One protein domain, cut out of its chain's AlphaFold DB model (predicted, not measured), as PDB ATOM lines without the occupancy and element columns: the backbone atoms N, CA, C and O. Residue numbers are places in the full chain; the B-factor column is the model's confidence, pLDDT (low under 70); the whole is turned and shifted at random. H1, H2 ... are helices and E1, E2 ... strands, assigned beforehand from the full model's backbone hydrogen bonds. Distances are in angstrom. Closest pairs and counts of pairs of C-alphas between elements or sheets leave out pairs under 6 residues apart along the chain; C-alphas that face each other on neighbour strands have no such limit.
ATOM      1  N   ILE A 116     116.249 147.432  88.267       92.94
ATOM      2  CA  ILE A 116     117.160 146.287  88.292       92.94
ATOM      3  C   ILE A 116     117.436 145.907  89.740       92.94
ATOM      4  O   ILE A 116     117.886 146.731  90.544       92.94
ATOM      5  N   THR A 117     117.188 144.644  90.075       92.62
ATOM      6  CA  THR A 117     117.483 144.091  91.406       92.62
ATOM      7  C   THR A 117     118.549 143.006  91.391       92.62
ATOM      8  O   THR A 117     119.054 142.646  92.454       92.62
ATOM      9  N   ASP A 118     118.898 142.482  90.216       93.94
ATOM     10  CA  ASP A 118     119.849 141.389  90.083       93.94
ATOM     11  C   ASP A 118     121.162 141.823  89.415       93.94
ATOM     12  O   ASP A 118     121.236 142.791  88.655       93.94
ATOM     13  N   LEU A 119     122.233 141.112  89.767       94.50
ATOM     14  CA  LEU A 119     123.583 141.425  89.312       94.50
ATOM     15  C   LEU A 119     123.793 141.101  87.833       94.50
ATOM     16  O   LEU A 119     124.500 141.843  87.160       94.50
ATOM     17  N   ALA A 120     123.208 140.011  87.342       93.81
ATOM     18  CA  ALA A 120     123.424 139.555  85.976       93.81
ATOM     19  C   ALA A 120     122.776 140.513  84.969       93.81
ATOM     20  O   ALA A 120     123.380 140.835  83.950       93.81
ATOM     21  N   GLU A 121     121.586 141.021  85.282       93.62
ATOM     22  CA  GLU A 121     120.896 142.053  84.522       93.62
ATOM     23  C   GLU A 121     121.679 143.368  84.549       93.62
ATOM     24  O   GLU A 121     121.875 143.970  83.495       93.62
ATOM     25  N   LEU A 122     122.180 143.792  85.717       94.12
ATOM     26  CA  LEU A 122     122.972 145.019  85.818       94.12
ATOM     27  C   LEU A 122     124.285 144.922  85.023       94.12
ATOM     28  O   LEU A 122     124.650 145.858  84.315       94.12
ATOM     29  N   ASP A 123     124.992 143.796  85.116       93.81
ATOM     30  CA  ASP A 123     126.233 143.553  84.371       93.81
ATOM     31  C   ASP A 123     126.001 143.413  82.866       93.81
ATOM     32  O   ASP A 123     126.857 143.821  82.077       93.81
ATOM     33  N   GLY A 124     124.851 142.851  82.487       92.50
ATOM     34  CA  GLY A 124     124.447 142.609  81.110       92.50
ATOM     35  C   GLY A 124     123.924 143.838  80.369       92.50
ATOM     36  O   GLY A 124     123.657 143.732  79.173       92.50
ATOM     37  N   LEU A 125     123.780 144.993  81.031       93.56
ATOM     38  CA  LEU A 125     123.408 146.224  80.340       93.56
ATOM     39  C   LEU A 125     124.465 146.611  79.288       93.56
ATOM     40  O   LEU A 125     125.665 146.422  79.514       93.56
ATOM     41  N   PRO A 126     124.042 147.157  78.135       92.81
ATOM     42  CA  PRO A 126     124.965 147.546  77.080       92.81
ATOM     43  C   PRO A 126     125.871 148.708  77.527       92.81
ATOM     44  O   PRO A 126     125.448 149.548  78.333       92.81
ATOM     45  N   PRO A 127     127.093 148.820  76.965       91.38
ATOM     46  CA  PRO A 127     127.935 149.997  77.145       91.38
ATOM     47  C   PRO A 127     127.160 151.288  76.884       91.38
ATOM     48  O   PRO A 127     126.312 151.341  75.998       91.38
ATOM     49  N   PHE A 128     127.475 152.332  77.648       91.56
ATOM     50  CA  PHE A 128     126.804 153.635  77.651       91.56
ATOM     51  C   PHE A 128     125.398 153.670  78.255       91.56
ATOM     52  O   PHE A 128     124.878 154.773  78.412       91.56
ATOM     53  N   ALA A 129     124.815 152.539  78.674       93.44
ATOM     54  CA  ALA A 129     123.567 152.550  79.435       93.44
ATOM     55  C   ALA A 129     123.664 153.488  80.648       93.44
ATOM     56  O   ALA A 129     124.694 153.556  81.323       93.44
ATOM     57  N   VAL A 130     122.582 154.206  80.932       93.69
ATOM     58  CA  VAL A 130     122.505 155.161  82.035       93.69
ATOM     59  C   VAL A 130     121.523 154.643  83.070       93.69
ATOM     60  O   VAL A 130     120.378 154.321  82.760       93.69
ATOM     61  N   ILE A 131     121.966 154.599  84.320       94.62
ATOM     62  CA  ILE A 131     121.144 154.207  85.462       94.62
ATOM     63  C   ILE A 131     121.150 155.303  86.526       94.62
ATOM     64  O   ILE A 131     122.068 156.122  86.612       94.62
ATOM     65  N   ARG A 132     120.145 155.272  87.394       94.25
ATOM     66  CA  ARG A 132     120.080 156.042  88.635       94.25
ATOM     67  C   ARG A 132     120.090 155.092  89.819       94.25
ATOM     68  O   ARG A 132     119.285 154.169  89.855       94.25
ATOM     69  N   ALA A 133     120.916 155.367  90.822       92.75
ATOM     70  CA  ALA A 133     120.786 154.760  92.144       92.75
ATOM     71  C   ALA A 133     120.712 155.874  93.193       92.75
ATOM     72  O   ALA A 133     121.655 156.648  93.371       92.75
ATOM     73  N   GLY A 134     119.560 156.007  93.854       89.06
ATOM     74  CA  GLY A 134     119.295 157.153  94.730       89.06
ATOM     75  C   GLY A 134     119.329 158.475  93.954       89.06
ATOM     76  O   GLY A 134     118.564 158.643  93.004       89.06
ATOM     77  N   SER A 135     120.207 159.397  94.357       90.00
ATOM     78  CA  SER A 135     120.432 160.695  93.700       90.00
ATOM     79  C   SER A 135     121.605 160.701  92.711       90.00
ATOM     80  O   SER A 135     121.922 161.752  92.161       90.00
ATOM     81  N   VAL A 136     122.283 159.565  92.515       91.12
ATOM     82  CA  VAL A 136     123.489 159.478  91.682       91.12
ATOM     83  C   VAL A 136     123.154 158.835  90.343       91.12
ATOM     84  O   VAL A 136     122.437 157.834  90.283       91.12
ATOM     85  N   ILE A 137     123.688 159.421  89.273       93.12
ATOM     86  CA  ILE A 137     123.589 158.910  87.906       93.12
ATOM     87  C   ILE A 137     124.886 158.187  87.567       93.12
ATOM     88  O   ILE A 137     125.977 158.685  87.854       93.12
ATOM     89  N   TYR A 138     124.759 157.026  86.939       93.88
ATOM     90  CA  TYR A 138     125.886 156.233  86.485       93.88
ATOM     91  C   TYR A 138     125.759 155.921  85.003       93.88
ATOM     92  O   TYR A 138     124.676 155.604  84.522       93.88
ATOM     93  N   GLN A 139     126.886 155.965  84.304       94.12
ATOM     94  CA  GLN A 139     127.031 155.524  82.928       94.12
ATOM     95  C   GLN A 139     127.834 154.223  82.894       94.12
ATOM     96  O   GLN A 139     128.898 154.127  83.514       94.12
ATOM     97  N   HIS A 140     127.330 153.226  82.173       94.00
ATOM     98  CA  HIS A 140     128.016 151.960  81.960       94.00
ATOM     99  C   HIS A 140     129.195 152.157  81.020       94.00
ATOM    100  O   HIS A 140     129.068 152.777  79.964       94.00
ATOM    101  N   VAL A 141     130.344 151.599  81.380       91.12
ATOM    102  CA  VAL A 141     131.552 151.625  80.545       91.12
ATOM    103  C   VAL A 141     132.019 150.225  80.144       91.12
ATOM    104  O   VAL A 141     133.145 150.060  79.680       91.12
ATOM    105  N   GLY A 142     131.149 149.222  80.296       89.00
ATOM    106  CA  GLY A 142     131.429 147.822  79.989       89.00
ATOM    107  C   GLY A 142     131.877 147.001  81.200       89.00
ATOM    108  O   GLY A 142     132.329 147.535  82.212       89.00
ATOM    109  N   TYR A 143     131.758 145.674  81.078       89.00
ATOM    110  CA  TYR A 143     132.241 144.687  82.059       89.00
ATOM    111  C   TYR A 143     131.751 144.926  83.500       89.00
ATOM    112  O   TYR A 143     132.504 144.748  84.460       89.00
ATOM    113  N   GLY A 144     130.503 145.378  83.656       89.50
ATOM    114  CA  GLY A 144     129.924 145.656  84.973       89.50
ATOM    115  C   GLY A 144     130.550 146.851  85.695       89.50
ATOM    116  O   GLY A 144     130.508 146.923  86.927       89.50
ATOM    117  N   VAL A 145     131.188 147.764  84.955       92.44
ATOM    118  CA  VAL A 145     131.819 148.973  85.490       92.44
ATOM    119  C   VAL A 145     130.991 150.198  85.131       92.44
ATOM    120  O   VAL A 145     130.531 150.374  84.004       92.44
ATOM    121  N   TRP A 146     130.863 151.076  86.117       94.19
ATOM    122  CA  TRP A 146     130.019 152.253  86.095       94.19
ATOM    123  C   TRP A 146     130.813 153.493  86.484       94.19
ATOM    124  O   TRP A 146     131.629 153.461  87.413       94.19
ATOM    125  N   LEU A 147     130.559 154.596  85.789       92.94
ATOM    126  CA  LEU A 147     131.129 155.905  86.076       92.94
ATOM    127  C   LEU A 147     130.038 156.878  86.489       92.94
ATOM    128  O   LEU A 147     129.001 156.951  85.841       92.94
ATOM    129  N   THR A 148     130.299 157.676  87.517       89.81
ATOM    130  CA  THR A 148     129.489 158.861  87.799       89.81
ATOM    131  C   THR A 148     130.033 160.026  86.972       89.81
ATOM    132  O   THR A 148     131.189 160.404  87.172       89.81
ATOM    133  N   PRO A 149     129.256 160.619  86.050       76.56
ATOM    134  CA  PRO A 149     129.717 161.767  85.277       76.56
ATOM    135  C   PRO A 149     130.220 162.892  86.194       76.56
ATOM    136  O   PRO A 149     129.560 163.256  87.163       76.56
ATOM    137  N   GLY A 150     131.414 163.421  85.913       75.44
ATOM    138  CA  GLY A 150     132.046 164.465  86.730       75.44
ATOM    139  C   GLY A 150     132.799 163.974  87.976       75.44
ATOM    140  O   GLY A 150     133.415 164.791  88.654       75.44
ATOM    141  N   ILE A 151     132.813 162.667  88.269       73.31
ATOM    142  CA  ILE A 151     133.583 162.078  89.376       73.31
ATOM    143  C   ILE A 151     134.403 160.883  88.850       73.31
ATOM    144  O   ILE A 151     133.952 160.118  88.004       73.31
ATOM    145  N   HIS A 152     135.645 160.716  89.314       57.47
ATOM    146  CA  HIS A 152     136.576 159.701  88.791       57.47
ATOM    147  C   HIS A 152     136.579 158.284  89.421       57.47
ATOM    148  O   HIS A 152     137.335 157.452  88.911       57.47
ATOM    149  N   PRO A 153     135.801 157.908  90.461       75.88
ATOM    150  CA  PRO A 153     135.804 156.525  90.919       75.88
ATOM    151  C   PRO A 153     134.957 155.639  89.998       75.88
ATOM    152  O   PRO A 153     133.762 155.857  89.796       75.88
ATOM    153  N   ARG A 154     135.597 154.592  89.474       85.00
ATOM    154  CA  ARG A 154     134.922 153.457  88.837       85.00
ATOM    155  C   ARG A 154     134.230 152.621  89.902       85.00
ATOM    156  O   ARG A 154     134.838 152.283  90.915       85.00
ATOM    157  N   THR A 155     132.982 152.264  89.646       90.25
ATOM    158  CA  THR A 155     132.158 151.480  90.563       90.25
ATOM    159  C   THR A 155     131.713 150.193  89.882       90.25
ATOM    160  O   THR A 155     131.262 150.231  88.744       90.25
ATOM    161  N   HIS A 156     131.830 149.049  90.556       93.56
ATOM    162  CA  HIS A 156     131.332 147.776  90.027       93.56
ATOM    163  C   HIS A 156     129.852 147.550  90.371       93.56
ATOM    164  O   HIS A 156     129.404 147.940  91.454       93.56
ATOM    165  N   SER A 157     129.119 146.848  89.503       93.62
ATOM    166  CA  SER A 157     127.701 146.491  89.683       93.62
ATOM    167  C   SER A 157     127.402 145.831  91.033       93.62
ATOM    168  O   SER A 157     126.420 146.175  91.688       93.62
ATOM    169  N   VAL A 158     128.290 144.944  91.504       94.31
ATOM    170  CA  VAL A 158     128.176 144.299  92.827       94.31
ATOM    171  C   VAL A 158     128.109 145.339  93.940       94.31
ATOM    172  O   VAL A 158     127.256 145.261  94.825       94.31
ATOM    173  N   TRP A 159     129.005 146.326  93.900       93.56
ATOM    174  CA  TRP A 159     129.020 147.388  94.897       93.56
ATOM    175  C   TRP A 159     127.762 148.247  94.789       93.56
ATOM    176  O   TRP A 159     127.176 148.565  95.820       93.56
ATOM    177  N   LEU A 160     127.317 148.576  93.569       93.12
ATOM    178  CA  LEU A 160     126.118 149.389  93.340       93.12
ATOM    179  C   LEU A 160     124.869 148.753  93.932       93.12
ATOM    180  O   LEU A 160     124.169 149.418  94.689       93.12
ATOM    181  N   LEU A 161     124.618 147.473  93.655       94.19
ATOM    182  CA  LEU A 161     123.447 146.776  94.190       94.19
ATOM    183  C   LEU A 161     123.504 146.659  95.712       94.19
ATOM    184  O   LEU A 161     122.512 146.915  96.393       94.19
ATOM    185  N   GLN A 162     124.674 146.346  96.272       94.12
ATOM    186  CA  GLN A 162     124.835 146.309  97.725       94.12
ATOM    187  C   GLN A 162     124.642 147.687  98.364       94.12
ATOM    188  O   GLN A 162     124.037 147.796  99.429       94.12
ATOM    189  N   HIS A 163     125.177 148.743  97.751       91.81
ATOM    190  CA  HIS A 163     125.020 150.108  98.230       91.81
ATOM    191  C   HIS A 163     123.555 150.544  98.156       91.81
ATOM    192  O   HIS A 163     123.025 151.052  99.142       91.81
ATOM    193  N   ALA A 164     122.886 150.262  97.038       92.75
ATOM    194  CA  ALA A 164     121.474 150.543  96.836       92.75
ATOM    195  C   ALA A 164     120.601 149.842  97.891       92.75
ATOM    196  O   ALA A 164     119.799 150.494  98.559       92.75
ATOM    197  N   ALA A 165     120.847 148.552  98.145       93.06
ATOM    198  CA  ALA A 165     120.167 147.792  99.191       93.06
ATOM    199  C   ALA A 165     120.411 148.370 100.598       93.06
ATOM    200  O   ALA A 165     119.466 148.538 101.369       93.06
ATOM    201  N   ARG A 166     121.662 148.729 100.932       94.69
ATOM    202  CA  ARG A 166     122.009 149.349 102.227       94.69
ATOM    203  C   ARG A 166     121.311 150.694 102.432       94.69
ATOM    204  O   ARG A 166     120.861 150.976 103.537       94.69
ATOM    205  N   GLN A 167     121.212 151.500 101.377       94.12
ATOM    206  CA  GLN A 167     120.569 152.816 101.394       94.12
ATOM    207  C   GLN A 167     119.049 152.753 101.171       94.12
ATOM    208  O   GLN A 167     118.386 153.785 101.220       94.12
ATOM    209  N   ARG A 168     118.484 151.559 100.932       94.25
ATOM    210  CA  ARG A 168     117.071 151.350 100.566       94.25
ATOM    211  C   ARG A 168     116.636 152.188  99.356       94.25
ATOM    212  O   ARG A 168     115.523 152.706  99.320       94.25
ATOM    213  N   VAL A 169     117.514 152.309  98.362       94.25
ATOM    214  CA  VAL A 169     117.219 152.958  97.077       94.25
ATOM    215  C   VAL A 169     117.151 151.920  95.964       94.25
ATOM    216  O   VAL A 169     117.774 150.864  96.041       94.25
ATOM    217  N   GLN A 170     116.390 152.223  94.917       94.50
ATOM    218  CA  GLN A 170     116.296 151.387  93.723       94.50
ATOM    219  C   GLN A 170     117.374 151.769  92.708       94.50
ATOM    220  O   GLN A 170     117.743 152.945  92.607       94.50
ATOM    221  N   VAL A 171     117.837 150.776  91.948       95.00
ATOM    222  CA  VAL A 171     118.609 150.991  90.723       95.00
ATOM    223  C   VAL A 171     117.627 151.017  89.560       95.00
ATOM    224  O   VAL A 171     116.949 150.029  89.301       95.00
ATOM    225  N   ILE A 172     117.517 152.159  88.895       94.88
ATOM    226  CA  ILE A 172     116.552 152.402  87.821       94.88
ATOM    227  C   ILE A 172     117.321 152.642  86.530       94.88
ATOM    228  O   ILE A 172     118.200 153.503  86.504       94.88
ATOM    229  N   VAL A 173     116.982 151.930  85.461       93.38
ATOM    230  CA  VAL A 173     117.500 152.231  84.123       93.38
ATOM    231  C   VAL A 173     116.822 153.491  83.615       93.38
ATOM    232  O   VAL A 173     115.598 153.554  83.528       93.38
ATOM    233  N   LEU A 174     117.629 154.506  83.321       91.69
ATOM    234  CA  LEU A 174     117.164 155.756  82.737       91.69
ATOM    235  C   LEU A 174     117.189 155.697  81.212       91.69
ATOM    236  O   LEU A 174     116.326 156.292  80.577       91.69
ATOM    237  N   TRP A 175     118.188 155.019  80.641       91.44
ATOM    238  CA  TRP A 175     118.385 154.966  79.197       91.44
ATOM    239  C   TRP A 175     119.288 153.798  78.785       91.44
ATOM    240  O   TRP A 175     120.264 153.489  79.479       91.44
ATOM    241  N   THR A 176     119.016 153.195  77.629       90.56
ATOM    242  CA  THR A 176     119.946 152.305  76.922       90.56
ATOM    243  C   THR A 176     120.090 152.720  75.450       90.56
ATOM    244  O   THR A 176     119.131 153.221  74.867       90.56
ATOM    245  N   PRO A 177     121.245 152.466  74.803       86.06
ATOM    246  CA  PRO A 177     121.442 152.762  73.376       86.06
ATOM    247  C   PRO A 177     120.427 152.076  72.457       86.06
ATOM    248  O   PRO A 177     120.108 152.564  71.381       86.06
ATOM    249  N   GLU A 178     119.910 150.929  72.887       81.12
ATOM    250  CA  GLU A 178     118.924 150.146  72.145       81.12
ATOM    251  C   GLU A 178     117.539 150.809  72.131       81.12
ATOM    252  O   GLU A 178     116.797 150.619  71.172       81.12
ATOM    253  N   GLN A 179     117.197 151.611  73.149       73.38
ATOM    254  CA  GLN A 179     115.951 152.388  73.165       73.38
ATOM    255  C   GLN A 179     115.970 153.486  72.099       73.38
ATOM    256  O   GLN A 179     115.000 153.651  71.371       73.38
ATOM    257  N   GLU A 180     117.102 154.176  71.928       63.91
ATOM    258  CA  GLU A 180     117.242 155.230  70.914       63.91
ATOM    259  C   GLU A 180     117.112 154.684  69.481       63.91
ATOM    260  O   GLU A 180     116.578 155.358  68.609       63.91
ATOM    261  N   ALA A 181     117.530 153.437  69.241       61.44
ATOM    262  CA  ALA A 181     117.356 152.770  67.950       61.44
ATOM    263  C   ALA A 181     115.915 152.288  67.682       61.44
ATOM    264  O   ALA A 181     115.576 152.025  66.531       61.44
ATOM    265  N   ALA A 182     115.092 152.129  68.721       58.88
ATOM    266  CA  ALA A 182     113.686 151.737  68.602       58.88
ATOM    267  C   ALA A 182     112.741 152.945  68.463       58.88
ATOM    268  O   ALA A 182     111.651 152.799  67.909       58.88
ATOM    269  N   ASP A 183     113.168 154.114  68.946       55.47
ATOM    270  CA  ASP A 183     112.410 155.371  68.914       55.47
ATOM    271  C   ASP A 183     112.721 156.256  67.678       55.47
ATOM    272  O   ASP A 183     112.097 157.311  67.516       55.47
ATOM    273  N   ALA A 184     113.671 155.851  66.819       51.47
ATOM    274  CA  ALA A 184     114.106 156.549  65.596       51.47
ATOM    275  C   ALA A 184     113.461 155.989  64.315       51.47
ATOM    276  O   ALA A 184     113.119 156.810  63.429       51.47
TER     277      ALA A 184
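This is residues 116 to 184 of the 184 residues of an uncharacterized protein of Nocardia farcinica (UniProt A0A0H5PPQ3). A strongly twisted, curled sheet of five short strands, E4 E3 E2 E1 E5, makes the body; helix H2 packs beside its strands toward one end of the longest axis, and small H3, off the sheet, makes the other end. H1 touches H2 and only grazes the sheet. The printed part has 69 residues, with three named helices and five named strands in the order H1 E1 E2 E3 E4 H2 E5 H3; the sheet is antiparallel, the class mixed. The whole is compact, radius of gyration of the C-alphas 11.5 A, with an elongated outline of 38 by 25 by 22 A.

Find C-alpha 119 at (123.583, 141.425, 89.312), where H1, residues 119 to 123, begins. Next come E1, 130 to 133, E2, 136 to 140, 13.1 A long, E3, 145 to 147, and E4, 154 to 156. H2, 157 to 167, runs 15.1 A, E5, 171 to 175, 12.2 A, and H3, 177 to 182, ends at C-alpha 182 (113.686, 151.737, 68.602).

E1 to E4 form a meander, each strand the antiparallel neighbour and hairpin partner of the one before. Look for N 138 and O 131 at 2.9 A, N 139 and O 147 at 2.8 A, and N 155 and O 146 at 2.9 A; E5 pairs with E1 through N 172 and O 132, 2.8 A. H2 is on the sheet, height 4.8 A, over none of its strands. H1 touches H2, closest C-alphas Asp 123 and Ser 157, 6.2 A. H3 is not on the sheet and is apart from H2. In H1, H2 and H3 every O i to N i+4 pair is within hydrogen-bond range.

The C-alphas of Arg 166 and Ala 184 are the farthest apart, 38.2 A. The printed part has no cut and no long link. The pLDDT is under 70 at residue 152 and residues 180 to 184.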